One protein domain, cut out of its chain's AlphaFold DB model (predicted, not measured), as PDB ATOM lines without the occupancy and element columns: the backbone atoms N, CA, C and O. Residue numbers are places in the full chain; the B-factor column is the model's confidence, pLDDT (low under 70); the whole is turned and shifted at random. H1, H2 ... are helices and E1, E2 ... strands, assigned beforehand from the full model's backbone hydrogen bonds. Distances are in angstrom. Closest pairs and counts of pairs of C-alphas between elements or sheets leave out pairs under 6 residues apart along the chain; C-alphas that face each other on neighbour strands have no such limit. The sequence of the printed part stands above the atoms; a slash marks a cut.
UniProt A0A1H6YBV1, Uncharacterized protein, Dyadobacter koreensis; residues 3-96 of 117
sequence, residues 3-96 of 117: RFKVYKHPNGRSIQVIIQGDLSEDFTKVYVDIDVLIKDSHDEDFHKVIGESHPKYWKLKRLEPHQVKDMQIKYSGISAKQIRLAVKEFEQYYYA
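Overview. This is residues 3 to 96 of the 117 residues of an uncharacterized protein of Dyadobacter koreensis (UniProt A0A1H6YBV1). A long, narrow, three-stranded antiparallel sheet has two separate helices, H2 and H3, slantwise over one face and no named helix over the other, while the small helix H1 lies off the sheet beyond H2. The loop of residues 24 to 29, between E2 and E3, sticks out. The printed part has 94 residues, with elements in the order E1 E2 E3 H1 H2 H3; its class is mixed, helices and strands. It is only just compact, close to loose, with a radius of gyration of the C-alphas of 14.5 A and spans of 40 by 32 by 23 A.

Arrangement. E1, residues 3 to 8, E2, residues 14 to 23, and E3, residues 30 to 39, form a meander, each strand the antiparallel neighbour of the one before. In the hairpin E1 and E2, N 5 and O 17 are within hydrogen-bond range at 2.8 A; in the hairpin E2 and E3, N 18 and O 35 are at 2.8 A. Residues 37 to 38 of E3 also pair, antiparallel, with residues 47 to 48. H2, residues 65 to 76, is on the sheet over E3 at a height of 7.2 A, slantwise to the strands at 36 degrees to E3 on the local plane; the closest C-alphas of the two, Val 36 and Ile 73, are 6.2 A apart. On the same face, H3, residues 80 to 96, has a height over the sheet of 8.9 A and runs slantwise, at 40 degrees to E2 on the local plane; their closest C-alphas, Ile 19 and Val 87, are 7.3 A apart. H2 and H3 are apart. H1, residues 57 to 60, is not on the sheet; it is close to but not clearly touching H2, with the closest C-alphas, Leu 60 and Val 68, 5.6 A apart. In H2 and H3 every O i to N i+4 pair is within hydrogen-bond range; H1 is too short for such a pair.

Along the chain. E1 begins at C-alpha 3, (125.521, 161.146, 164.076). E2 measures 29.5 A, E3 29.0 A, H2 16.6 A and H3 23.7 A, ending at C-alpha 96, (129.586, 148.579, 169.935).

Size, cuts and confidence. The C-alphas farthest apart, of Asp 26 and His 42, are 44.6 A apart. The printed part has no cut; the link E3 to H1 is long, 17 residues. Residues 25 to 30 and residue 96 have pLDDT under 70.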
ATOM      1  N   ARG A   3     126.841 161.362 163.464       84.50
ATOM      2  CA  ARG A   3     125.521 161.146 164.076       84.50
ATOM      3  C   ARG A   3     124.914 162.478 164.494       84.50
ATOM      4  O   ARG A   3     125.626 163.381 164.916       84.50
ATOM      5  N   PHE A   4     123.597 162.599 164.392       87.25
ATOM      6  CA  PHE A   4     122.872 163.782 164.844       87.25
ATOM      7  C   PHE A   4     121.762 163.401 165.825       87.25
ATOM      8  O   PHE A   4     121.159 162.332 165.722       87.25
ATOM      9  N   LYS A   5     121.492 164.288 166.782       88.94
ATOM     10  CA  LYS A   5     120.422 164.156 167.773       88.94
ATOM     11  C   LYS A   5     119.709 165.495 167.912       88.94
ATOM     12  O   LYS A   5     120.355 166.517 168.111       88.94
ATOM     13  N   VAL A   6     118.383 165.488 167.809       90.00
ATOM     14  CA  VAL A   6     117.563 166.699 167.936       90.00
ATOM     15  C   VAL A   6     116.877 166.710 169.298       90.00
ATOM     16  O   VAL A   6     116.223 165.741 169.682       90.00
ATOM     17  N   TYR A   7     117.015 167.819 170.013       87.94
ATOM     18  CA  TYR A   7     116.365 168.109 171.283       87.94
ATOM     19  C   TYR A   7     115.361 169.238 171.088       87.94
ATOM     20  O   TYR A   7     115.669 170.251 170.466       87.94
ATOM     21  N   LYS A   8     114.160 169.089 171.646       87.50
ATOM     22  CA  LYS A   8     113.169 170.168 171.679       87.50
ATOM     23  C   LYS A   8     113.312 170.928 172.993       87.50
ATOM     24  O   LYS A   8     113.233 170.329 174.064       87.50
ATOM     25  N   HIS A   9     113.549 172.229 172.905       80.81
ATOM     26  CA  HIS A   9     113.561 173.136 174.045       80.81
ATOM     27  C   HIS A   9     112.124 173.590 174.352       80.81
ATOM     28  O   HIS A   9     111.354 173.829 173.419       80.81
ATOM     29  N   PRO A  10     111.751 173.796 175.629       78.38
ATOM     30  CA  PRO A  10     110.413 174.263 176.023       78.38
ATOM     31  C   PRO A  10     109.983 175.607 175.412       78.38
ATOM     32  O   PRO A  10     108.801 175.919 175.392       78.38
ATOM     33  N   ASN A  11     110.917 176.379 174.854       78.62
ATOM     34  CA  ASN A  11     110.650 177.691 174.254       78.62
ATOM     35  C   ASN A  11     110.237 177.579 172.771       78.62
ATOM     36  O   ASN A  11     110.312 178.561 172.043       78.62
ATOM     37  N   GLY A  12     109.909 176.373 172.290       81.31
ATOM     38  CA  GLY A  12     109.603 176.108 170.877       81.31
ATOM     39  C   GLY A  12     110.831 176.007 169.965       81.31
ATOM     40  O   GLY A  12     110.691 175.773 168.769       81.31
ATOM     41  N   ARG A  13     112.044 176.145 170.514       85.38
ATOM     42  CA  ARG A  13     113.307 175.991 169.778       85.38
ATOM     43  C   ARG A  13     113.698 174.529 169.665       85.38
ATOM     44  O   ARG A  13     113.578 173.778 170.631       85.38
ATOM     45  N   SER A  14     114.228 174.133 168.520       89.94
ATOM     46  CA  SER A  14     114.851 172.825 168.326       89.94
ATOM     47  C   SER A  14     116.364 172.986 168.271       89.94
ATOM     48  O   SER A  14     116.875 173.853 167.574       89.94
ATOM     49  N   ILE A  15     117.083 172.154 169.014       89.88
ATOM     50  CA  ILE A  15     118.543 172.150 169.082       89.88
ATOM     51  C   ILE A  15     119.020 170.832 168.481       89.88
ATOM     52  O   ILE A  15     118.676 169.763 168.982       89.88
ATOM     53  N   GLN A  16     119.810 170.889 167.420       90.88
ATOM     54  CA  GLN A  16     120.436 169.725 166.812       90.88
ATOM     55  C   GLN A  16     121.899 169.652 167.235       90.88
ATOM     56  O   GLN A  16     122.690 170.545 166.946       90.88
ATOM     57  N   VAL A  17     122.259 168.566 167.911       89.44
ATOM     58  CA  VAL A  17     123.644 168.228 168.237       89.44
ATOM     59  C   VAL A  17     124.151 167.264 167.181       89.44
ATOM     60  O   VAL A  17     123.544 166.217 166.946       89.44
ATOM     61  N   ILE A  18     125.258 167.615 166.549       89.44
ATOM     62  CA  ILE A  18     125.953 166.811 165.556       89.44
ATOM     63  C   ILE A  18     127.262 166.360 166.192       89.44
ATOM     64  O   ILE A  18     128.031 167.181 166.677       89.44
ATOM     65  N   ILE A  19     127.497 165.053 166.198       87.81
ATOM     66  CA  ILE A  19     128.729 164.447 166.693       87.81
ATOM     67  C   ILE A  19     129.391 163.740 165.520       87.81
ATOM     68  O   ILE A  19     128.779 162.886 164.866       87.81
ATOM     69  N   GLN A  20     130.630 164.114 165.240       86.12
ATOM     70  CA  GLN A  20     131.445 163.540 164.185       86.12
ATOM     71  C   GLN A  20     132.692 162.927 164.814       86.12
ATOM     72  O   GLN A  20     133.480 163.622 165.431       86.12
ATOM     73  N   GLY A  21     132.846 161.611 164.698       80.50
ATOM     74  CA  GLY A  21     134.056 160.909 165.112       80.50
ATOM     75  C   GLY A  21     134.886 160.547 163.895       80.50
ATOM     76  O   GLY A  21     134.420 159.740 163.085       80.50
ATOM     77  N   ASP A  22     136.080 161.109 163.772       77.81
ATOM     78  CA  ASP A  22     137.034 160.779 162.717       77.81
ATOM     79  C   ASP A  22     138.259 160.078 163.314       77.81
ATOM     80  O   ASP A  22     138.763 160.438 164.381       77.81
ATOM     81  N   LEU A  23     138.707 159.017 162.644       72.44
ATOM     82  CA  LEU A  23     139.934 158.318 163.007       72.44
ATOM     83  C   LEU A  23     141.115 159.193 162.595       72.44
ATOM     84  O   LEU A  23     141.181 159.644 161.454       72.44
ATOM     85  N   SER A  24     142.037 159.427 163.527       73.12
ATOM     86  CA  SER A  24     143.336 160.012 163.201       73.12
ATOM     87  C   SER A  24     144.045 159.144 162.166       73.12
ATOM     88  O   SER A  24     143.872 157.925 162.173       73.12
ATOM     89  N   GLU A  25     144.892 159.752 161.338       67.44
ATOM     90  CA  GLU A  25     145.716 159.044 160.343       67.44
ATOM     91  C   GLU A  25     146.575 157.941 160.985       67.44
ATOM     92  O   GLU A  25     146.783 156.884 160.399       67.44
ATOM     93  N   ASP A  26     146.978 158.138 162.243       69.38
ATOM     94  CA  ASP A  26     147.728 157.158 163.035       69.38
ATOM     95  C   ASP A  26     146.868 156.015 163.609       69.38
ATOM     96  O   ASP A  26     147.372 155.211 164.392       69.38
ATOM     97  N   PHE A  27     145.551 155.997 163.356       65.00
ATOM     98  CA  PHE A  27     144.544 155.065 163.909       65.00
ATOM     99  C   PHE A  27     144.537 154.913 165.443       65.00
ATOM    100  O   PHE A  27     143.802 154.104 166.003       65.00
ATOM    101  N   THR A  28     145.334 155.718 166.141       62.75
ATOM    102  CA  THR A  28     145.582 155.609 167.582       62.75
ATOM    103  C   THR A  28     144.651 156.523 168.377       62.75
ATOM    104  O   THR A  28     144.428 156.321 169.570       62.75
ATOM    105  N   LYS A  29     144.092 157.553 167.728       64.38
ATOM    106  CA  LYS A  29     143.227 158.559 168.351       64.38
ATOM    107  C   LYS A  29     141.943 158.714 167.549       64.38
ATOM    108  O   LYS A  29     141.975 158.762 166.323       64.38
ATOM    109  N   VAL A  30     140.824 158.819 168.257       68.81
ATOM    110  CA  VAL A  30     139.528 159.190 167.684       68.81
ATOM    111  C   VAL A  30     139.312 160.667 167.989       68.81
ATOM    112  O   VAL A  30     139.249 161.056 169.156       68.81
ATOM    113  N   TYR A  31     139.227 161.493 166.952       75.75
ATOM    114  CA  TYR A  31     138.847 162.891 167.083       75.75
ATOM    115  C   TYR A  31     137.330 162.982 167.088       75.75
ATOM    116  O   TYR A  31     136.682 162.655 166.099       75.75
ATOM    117  N   VAL A  32     136.765 163.409 168.215       79.25
ATOM    118  CA  VAL A  32     135.328 163.651 168.345       79.25
ATOM    119  C   VAL A  32     135.084 165.144 168.224       79.25
ATOM    120  O   VAL A  32     135.480 165.919 169.094       79.25
ATOM    121  N   ASP A  33     134.427 165.535 167.142       83.75
ATOM    122  CA  ASP A  33     133.937 166.880 166.926       83.75
ATOM    123  C   ASP A  33     132.450 166.995 167.284       83.75
ATOM    124  O   ASP A  33     131.653 166.094 167.008       83.75
ATOM    125  N   ILE A  34     132.082 168.103 167.925       84.94
ATOM    126  CA  ILE A  34     130.726 168.385 168.392       84.94
ATOM    127  C   ILE A  34     130.306 169.747 167.853       84.94
ATOM    128  O   ILE A  34     130.844 170.780 168.255       84.94
ATOM    129  N   ASP A  35     129.279 169.736 167.013       87.00
ATOM    130  CA  ASP A  35     128.636 170.931 166.480       87.00
ATOM    131  C   ASP A  35     127.200 171.044 166.992       87.00
ATOM    132  O   ASP A  35     126.485 170.050 167.152       87.00
ATOM    133  N   VAL A  36     126.755 172.277 167.243       88.69
ATOM    134  CA  VAL A  36     125.396 172.559 167.716       88.69
ATOM    135  C   VAL A  36     124.717 173.558 166.791       88.69
ATOM    136  O   VAL A  36     125.192 174.676 166.592       88.69
ATOM    137  N   LEU A  37     123.568 173.153 166.263       89.69
ATOM    138  CA  LEU A  37     122.689 173.971 165.442       89.69
ATOM    139  C   LEU A  37     121.370 174.207 166.171       89.69
ATOM    140  O   LEU A  37     120.929 173.385 166.977       89.69
ATOM    141  N   ILE A  38     120.726 175.326 165.877       89.38
ATOM    142  CA  ILE A  38     119.403 175.671 166.386       89.38
ATOM    143  C   ILE A  38     118.445 175.912 165.230       89.38
ATOM    144  O   ILE A  38     118.848 176.280 164.133       89.38
ATOM    145  N   LYS A  39     117.171 175.679 165.497       90.00
ATOM    146  CA  LYS A  39     116.056 176.003 164.622       90.00
ATOM    147  C   LYS A  39     114.959 176.600 165.488       90.00
ATOM    148  O   LYS A  39     114.449 175.926 166.391       90.00
ATOM    149  N   ASP A  40     114.635 177.864 165.261       84.69
ATOM    150  CA  ASP A  40     113.499 178.511 165.906       84.69
ATOM    151  C   ASP A  40     112.180 178.017 165.294       84.69
ATOM    152  O   ASP A  40     112.148 177.453 164.203       84.69
ATOM    153  N   SER A  41     111.065 178.212 166.002       79.38
ATOM    154  CA  SER A  41     109.752 177.732 165.541       79.38
ATOM    155  C   SER A  41     109.276 178.391 164.239       79.38
ATOM    156  O   SER A  41     108.372 177.856 163.605       79.38
ATOM    157  N   HIS A  42     109.841 179.548 163.884       78.50
ATOM    158  CA  HIS A  42     109.544 180.285 162.654       78.50
ATOM    159  C   HIS A  42     110.572 180.051 161.541       78.50
ATOM    160  O   HIS A  42     110.324 180.474 160.418       78.50
ATOM    161  N   ASP A  43     111.700 179.400 161.833       79.38
ATOM    162  CA  ASP A  43     112.710 179.110 160.819       79.38
ATOM    163  C   ASP A  43     112.398 177.803 160.097       79.38
ATOM    164  O   ASP A  43     111.905 176.836 160.686       79.38
ATOM    165  N   GLU A  44     112.747 177.750 158.815       78.94
ATOM    166  CA  GLU A  44     112.636 176.536 158.004       78.94
ATOM    167  C   GLU A  44     113.857 175.620 158.202       78.94
ATOM    168  O   GLU A  44     113.700 174.395 158.272       78.94
ATOM    169  N   ASP A  45     115.036 176.197 158.461       85.31
ATOM    170  CA  ASP A  45     116.321 175.492 158.480       85.31
ATOM    171  C   ASP A  45     117.096 175.600 159.804       85.31
ATOM    172  O   ASP A  45     116.958 176.540 160.591       85.31
ATOM    173  N   PHE A  46     117.954 174.602 160.048       86.81
ATOM    174  CA  PHE A  46     118.904 174.610 161.160       86.81
ATOM    175  C   PHE A  46     120.094 175.519 160.846       86.81
ATOM    176  O   PHE A  46     120.770 175.351 159.832       86.81
ATOM    177  N   HIS A  47     120.403 176.431 161.761       85.75
ATOM    178  CA  HIS A  47     121.485 177.396 161.617       85.75
ATOM    179  C   HIS A  47     122.368 177.452 162.872       85.75
ATOM    180  O   HIS A  47     122.038 176.927 163.939       85.75
ATOM    181  N   LYS A  48     123.549 178.067 162.749       85.69
ATOM    182  CA  LYS A  48     124.458 178.262 163.888       85.69
ATOM    183  C   LYS A  48     123.853 179.260 164.866       85.69
ATOM    184  O   LYS A  48     123.424 180.331 164.458       85.69
ATOM    185  N   VAL A  49     123.961 178.968 166.162       83.94
ATOM    186  CA  VAL A  49     123.458 179.837 167.245       83.94
ATOM    187  C   VAL A  49     123.954 181.278 167.136       83.94
ATOM    188  O   VAL A  49     123.240 182.231 167.428       83.94
ATOM    189  N   ILE A  50     125.214 181.436 166.735       82.75
ATOM    190  CA  ILE A  50     125.866 182.731 166.584       82.75
ATOM    191  C   ILE A  50     126.288 182.849 165.119       82.75
ATOM    192  O   ILE A  50     127.404 182.483 164.748       82.75
ATOM    193  N   GLY A  51     125.355 183.309 164.288       80.81
ATOM    194  CA  GLY A  51     125.594 183.666 162.888       80.81
ATOM    195  C   GLY A  51     126.103 185.100 162.725       80.81
ATOM    196  O   GLY A  51     126.300 185.813 163.707       80.81
ATOM    197  N   GLU A  52     126.283 185.540 161.480       76.25
ATOM    198  CA  GLU A  52     126.851 186.861 161.149       76.25
ATOM    199  C   GLU A  52     126.015 188.033 161.672       76.25
ATOM    200  O   GLU A  52     126.552 189.073 162.045       76.25
ATOM    201  N   SER A  53     124.702 187.817 161.772       76.56
ATOM    202  CA  SER A  53     123.730 188.767 162.319       76.56
ATOM    203  C   SER A  53     123.832 188.922 163.848       76.56
ATOM    204  O   SER A  53     123.320 189.877 164.430       76.56
ATOM    205  N   HIS A  54     124.520 188.008 164.547       77.94
ATOM    206  CA  HIS A  54     124.618 188.069 166.001       77.94
ATOM    207  C   HIS A  54     125.683 189.098 166.431       77.94
ATOM    208  O   HIS A  54     126.845 188.991 166.027       77.94
ATOM    209  N   PRO A  55     125.402 189.995 167.399       80.56
ATOM    210  CA  PRO A  55     126.354 191.001 167.893       80.56
ATOM    211  C   PRO A  55     127.581 190.421 168.617       80.56
ATOM    212  O   PRO A  55     128.353 191.163 169.204       80.56
ATOM    213  N   LYS A  56     127.768 189.096 168.629       81.62
ATOM    214  CA  LYS A  56     128.932 188.396 169.204       81.62
ATOM    215  C   LYS A  56     129.722 187.636 168.134       81.62
ATOM    216  O   LYS A  56     130.716 186.990 168.456       81.62
ATOM    217  N   TYR A  57     129.328 187.749 166.869       83.50
ATOM    218  CA  TYR A  57     130.002 187.118 165.742       83.50
ATOM    219  C   TYR A  57     131.438 187.623 165.550       83.50
ATOM    220  O   TYR A  57     132.357 186.836 165.346       83.50
ATOM    221  N   TRP A  58     131.679 188.924 165.737       83.25
ATOM    222  CA  TRP A  58     133.036 189.488 165.716       83.25
ATOM    223  C   TRP A  58     133.930 188.907 166.818       83.25
ATOM    224  O   TRP A  58     135.142 188.809 166.640       83.25
ATOM    225  N   LYS A  59     133.339 188.473 167.938       84.00
ATOM    226  CA  LYS A  59     134.068 187.775 168.996       84.00
ATOM    227  C   LYS A  59     134.453 186.365 168.556       84.00
ATOM    228  O   LYS A  59     135.577 185.968 168.812       84.00
ATOM    229  N   LEU A  60     133.581 185.652 167.835       83.38
ATOM    230  CA  LEU A  60     133.917 184.343 167.258       83.38
ATOM    231  C   LEU A  60     135.094 184.412 166.286       83.38
ATOM    232  O   LEU A  60     135.971 183.563 166.350       83.38
ATOM    233  N   LYS A  61     135.149 185.442 165.432       82.06
ATOM    234  CA  LYS A  61     136.242 185.618 164.458       82.06
ATOM    235  C   LYS A  61     137.629 185.786 165.088       82.06
ATOM    236  O   LYS A  61     138.625 185.642 164.393       82.06
ATOM    237  N   ARG A  62     137.698 186.124 166.377       86.19
ATOM    238  CA  ARG A  62     138.949 186.366 167.113       86.19
ATOM    239  C   ARG A  62     139.341 185.210 168.032       86.19
ATOM    240  O   ARG A  62     140.348 185.323 168.720       86.19
ATOM    241  N   LEU A  63     138.515 184.171 168.116       86.06
ATOM    242  CA  LEU A  63     138.686 183.057 169.041       86.06
ATOM    243  C   LEU A  63     139.190 181.816 168.307       86.06
ATOM    244  O   LEU A  63     138.906 181.613 167.130       86.06
ATOM    245  N   GLU A  64     139.881 180.960 169.051       87.44
ATOM    246  CA  GLU A  64     140.313 179.655 168.561       87.44
ATOM    247  C   GLU A  64     139.112 178.728 168.292       87.44
ATOM    248  O   GLU A  64     138.081 178.840 168.971       87.44
ATOM    249  N   PRO A  65     139.229 177.744 167.379       81.38
ATOM    250  CA  PRO A  65     138.119 176.866 166.994       81.38
ATOM    251  C   PRO A  65     137.445 176.149 168.174       81.38
ATOM    252  O   PRO A  65     136.223 175.999 168.196       81.38
ATOM    253  N   HIS A  66     138.221 175.751 169.186       79.62
ATOM    254  CA  HIS A  66     137.690 175.118 170.397       79.62
ATOM    255  C   HIS A  66     136.827 176.087 171.224       79.62
ATOM    256  O   HIS A  66     135.741 175.737 171.679       79.62
ATOM    257  N   GLN A  67     137.262 177.343 171.349       85.06
ATOM    258  CA  GLN A  67     136.550 178.382 172.099       85.06
ATOM    259  C   GLN A  67     135.279 178.819 171.374       85.06
ATOM    260  O   GLN A  67     134.268 179.117 172.012       85.06
ATOM    261  N   VAL A  68     135.318 178.839 170.039       85.44
ATOM    262  CA  VAL A  68     134.147 179.079 169.189       85.44
ATOM    263  C   VAL A  68     133.065 178.037 169.468       85.44
ATOM    264  O   VAL A  68     131.914 178.414 169.705       85.44
ATOM    265  N   LYS A  69     133.431 176.752 169.510       84.62
ATOM    266  CA  LYS A  69     132.505 175.642 169.789       84.62
ATOM    267  C   LYS A  69     131.931 175.716 171.195       84.62
ATOM    268  O   LYS A  69     130.711 175.689 171.356       84.62
ATOM    269  N   ASP A  70     132.780 175.935 172.197       85.00
ATOM    270  CA  ASP A  70     132.338 176.138 173.578       85.00
ATOM    271  C   ASP A  70     131.340 177.292 173.692       85.00
ATOM    272  O   ASP A  70     130.365 177.222 174.447       85.00
ATOM    273  N   MET A  71     131.569 178.372 172.941       86.19
ATOM    274  CA  MET A  71     130.654 179.501 172.919       86.19
ATOM    275  C   MET A  71     129.340 179.124 172.230       86.19
ATOM    276  O   MET A  71     128.282 179.367 172.795       86.19
ATOM    277  N   GLN A  72     129.360 178.469 171.072       86.62
ATOM    278  CA  GLN A  72     128.119 178.035 170.415       86.62
ATOM    279  C   GLN A  72     127.289 177.098 171.300       86.62
ATOM    280  O   GLN A  72     126.087 177.314 171.462       86.62
ATOM    281  N   ILE A  73     127.938 176.140 171.960       87.25
ATOM    282  CA  ILE A  73     127.308 175.241 172.930       87.25
ATOM    283  C   ILE A  73     126.637 176.042 174.050       87.25
ATOM    284  O   ILE A  73     125.447 175.860 174.306       87.25
ATOM    285  N   LYS A  74     127.365 176.968 174.684       85.38
ATOM    286  CA  LYS A  74     126.836 177.773 175.798       85.38
ATOM    287  C   LYS A  74     125.624 178.608 175.392       85.38
ATOM    288  O   LYS A  74     124.679 178.719 176.166       85.38
ATOM    289  N   TYR A  75     125.645 179.189 174.195       85.38
ATOM    290  CA  TYR A  75     124.557 180.051 173.727       85.38
ATOM    291  C   TYR A  75     123.356 179.263 173.193       85.38
ATOM    292  O   TYR A  75     122.258 179.809 173.159       85.38
ATOM    293  N   SER A  76     123.532 177.991 172.814       82.75
ATOM    294  CA  SER A  76     122.427 177.145 172.336       82.75
ATOM    295  C   SER A  76     121.375 176.857 173.411       82.75
ATOM    296  O   SER A  76     120.260 176.452 173.094       82.75
ATOM    297  N   GLY A  77     121.724 177.043 174.690       83.44
ATOM    298  CA  GLY A  77     120.860 176.692 175.814       83.44
ATOM    299  C   GLY A  77     120.806 175.190 176.098       83.44
ATOM    300  O   GLY A  77     120.035 174.761 176.955       83.44
ATOM    301  N   ILE A  78     121.622 174.374 175.421       85.62
ATOM    302  CA  ILE A  78     121.719 172.951 175.733       85.62
ATOM    303  C   ILE A  78     122.447 172.735 177.062       85.62
ATOM    304  O   ILE A  78     123.468 173.359 177.363       85.62
ATOM    305  N   SER A  79     121.939 171.809 177.873       85.75
ATOM    306  CA  SER A  79     122.621 171.453 179.114       85.75
ATOM    307  C   SER A  79     123.874 170.622 178.823       85.75
ATOM    308  O   SER A  79     123.863 169.711 177.993       85.75
ATOM    309  N   ALA A  80     124.944 170.842 179.591       84.19
ATOM    310  CA  ALA A  80     126.139 169.998 179.522       84.19
ATOM    311  C   ALA A  80     125.817 168.508 179.763       84.19
ATOM    312  O   ALA A  80     126.497 167.629 179.239       84.19
ATOM    313  N   LYS A  81     124.750 168.211 180.525       85.75
ATOM    314  CA  LYS A  81     124.252 166.844 180.735       85.75
ATOM    315  C   LYS A  81     123.757 166.210 179.434       85.75
ATOM    316  O   LYS A  81     124.109 165.067 179.164       85.75
ATOM    317  N   GLN A  82     122.986 166.939 178.626       86.62
ATOM    318  CA  GLN A  82     122.497 166.450 177.332       86.62
ATOM    319  C   GLN A  82     123.642 166.198 176.352       86.62
ATOM    320  O   GLN A  82     123.645 165.162 175.698       86.62
ATOM    321  N   ILE A  83     124.649 167.078 176.314       85.94
ATOM    322  CA  ILE A  83     125.846 166.859 175.487       85.94
ATOM    323  C   ILE A  83     126.585 165.600 175.932       85.94
ATOM    324  O   ILE A  83     126.863 164.735 175.110       85.94
ATOM    325  N   ARG A  84     126.864 165.453 177.233       86.75
ATOM    326  CA  ARG A  84     127.553 164.264 177.764       86.75
ATOM    327  C   ARG A  84     126.793 162.974 177.463       86.75
ATOM    328  O   ARG A  84     127.417 161.970 177.145       86.75
ATOM    329  N   LEU A  85     125.463 162.998 177.551       88.50
ATOM    330  CA  LEU A  85     124.623 161.860 177.174       88.50
ATOM    331  C   LEU A  85     124.727 161.554 175.678       88.50
ATOM    332  O   LEU A  85     124.910 160.396 175.324       88.50
ATOM    333  N   ALA A  86     124.670 162.570 174.816       86.31
ATOM    334  CA  ALA A  86     124.813 162.395 173.373       86.31
ATOM    335  C   ALA A  86     126.196 161.834 172.992       86.31
ATOM    336  O   ALA A  86     126.282 160.934 172.161       86.31
ATOM    337  N   VAL A  87     127.265 162.318 173.636       85.19
ATOM    338  CA  VAL A  87     128.631 161.801 173.454       85.19
ATOM    339  C   VAL A  87     128.728 160.357 173.928       85.19
ATOM    340  O   VAL A  87     129.217 159.517 173.187       85.19
ATOM    341  N   LYS A  88     128.184 160.033 175.104       85.50
ATOM    342  CA  LYS A  88     128.179 158.658 175.616       85.50
ATOM    343  C   LYS A  88     127.395 157.702 174.707       85.50
ATOM    344  O   LYS A  88     127.846 156.587 174.475       85.50
ATOM    345  N   GLU A  89     126.244 158.129 174.177       84.44
ATOM    346  CA  GLU A  89     125.481 157.366 173.175       84.44
ATOM    347  C   GLU A  89     126.308 157.154 171.896       84.44
ATOM    348  O   GLU A  89     126.286 156.066 171.318       84.44
ATOM    349  N   PHE A  90     127.042 158.180 171.452       84.88
ATOM    350  CA  PHE A  90     127.922 158.089 170.291       84.88
ATOM    351  C   PHE A  90     129.084 157.124 170.532       84.88
ATOM    352  O   PHE A  90     129.287 156.239 169.711       84.88
ATOM    353  N   GLU A  91     129.798 157.245 171.651       81.31
ATOM    354  CA  GLU A  91     130.892 156.346 172.035       81.31
ATOM    355  C   GLU A  91     130.404 154.904 172.133       81.31
ATOM    356  O   GLU A  91     130.997 154.012 171.539       81.31
ATOM    357  N   GLN A  92     129.281 154.667 172.817       82.31
ATOM    358  CA  GLN A  92     128.685 153.335 172.886       82.31
ATOM    359  C   GLN A  92     128.392 152.787 171.498       82.31
ATOM    360  O   GLN A  92     128.721 151.643 171.230       82.31
ATOM    361  N   TYR A  93     127.818 153.588 170.601       78.00
ATOM    362  CA  TYR A  93     127.548 153.147 169.236       78.00
ATOM    363  C   TYR A  93     128.833 152.888 168.438       78.00
ATOM    364  O   TYR A  93     128.921 151.899 167.718       78.00
ATOM    365  N   TYR A  94     129.828 153.758 168.597       74.44
ATOM    366  CA  TYR A  94     131.115 153.688 167.919       74.44
ATOM    367  C   TYR A  94     131.917 152.451 168.346       74.44
ATOM    368  O   TYR A  94     132.452 151.744 167.499       74.44
ATOM    369  N   TYR A  95     131.949 152.142 169.644       72.00
ATOM    370  CA  TYR A  95     132.636 150.963 170.178       72.00
ATOM    371  C   TYR A  95     131.800 149.674 170.073       72.00
ATOM    372  O   TYR A  95     132.377 148.591 170.002       72.00
ATOM    373  N   ALA A  96     130.462 149.754 170.052       68.38
ATOM    374  CA  ALA A  96     129.586 148.579 169.935       68.38
ATOM    375  C   ALA A  96     129.377 148.095 168.493       68.38
ATOM    376  O   ALA A  96     128.954 146.956 168.307       68.38
TER     377      ALA A  96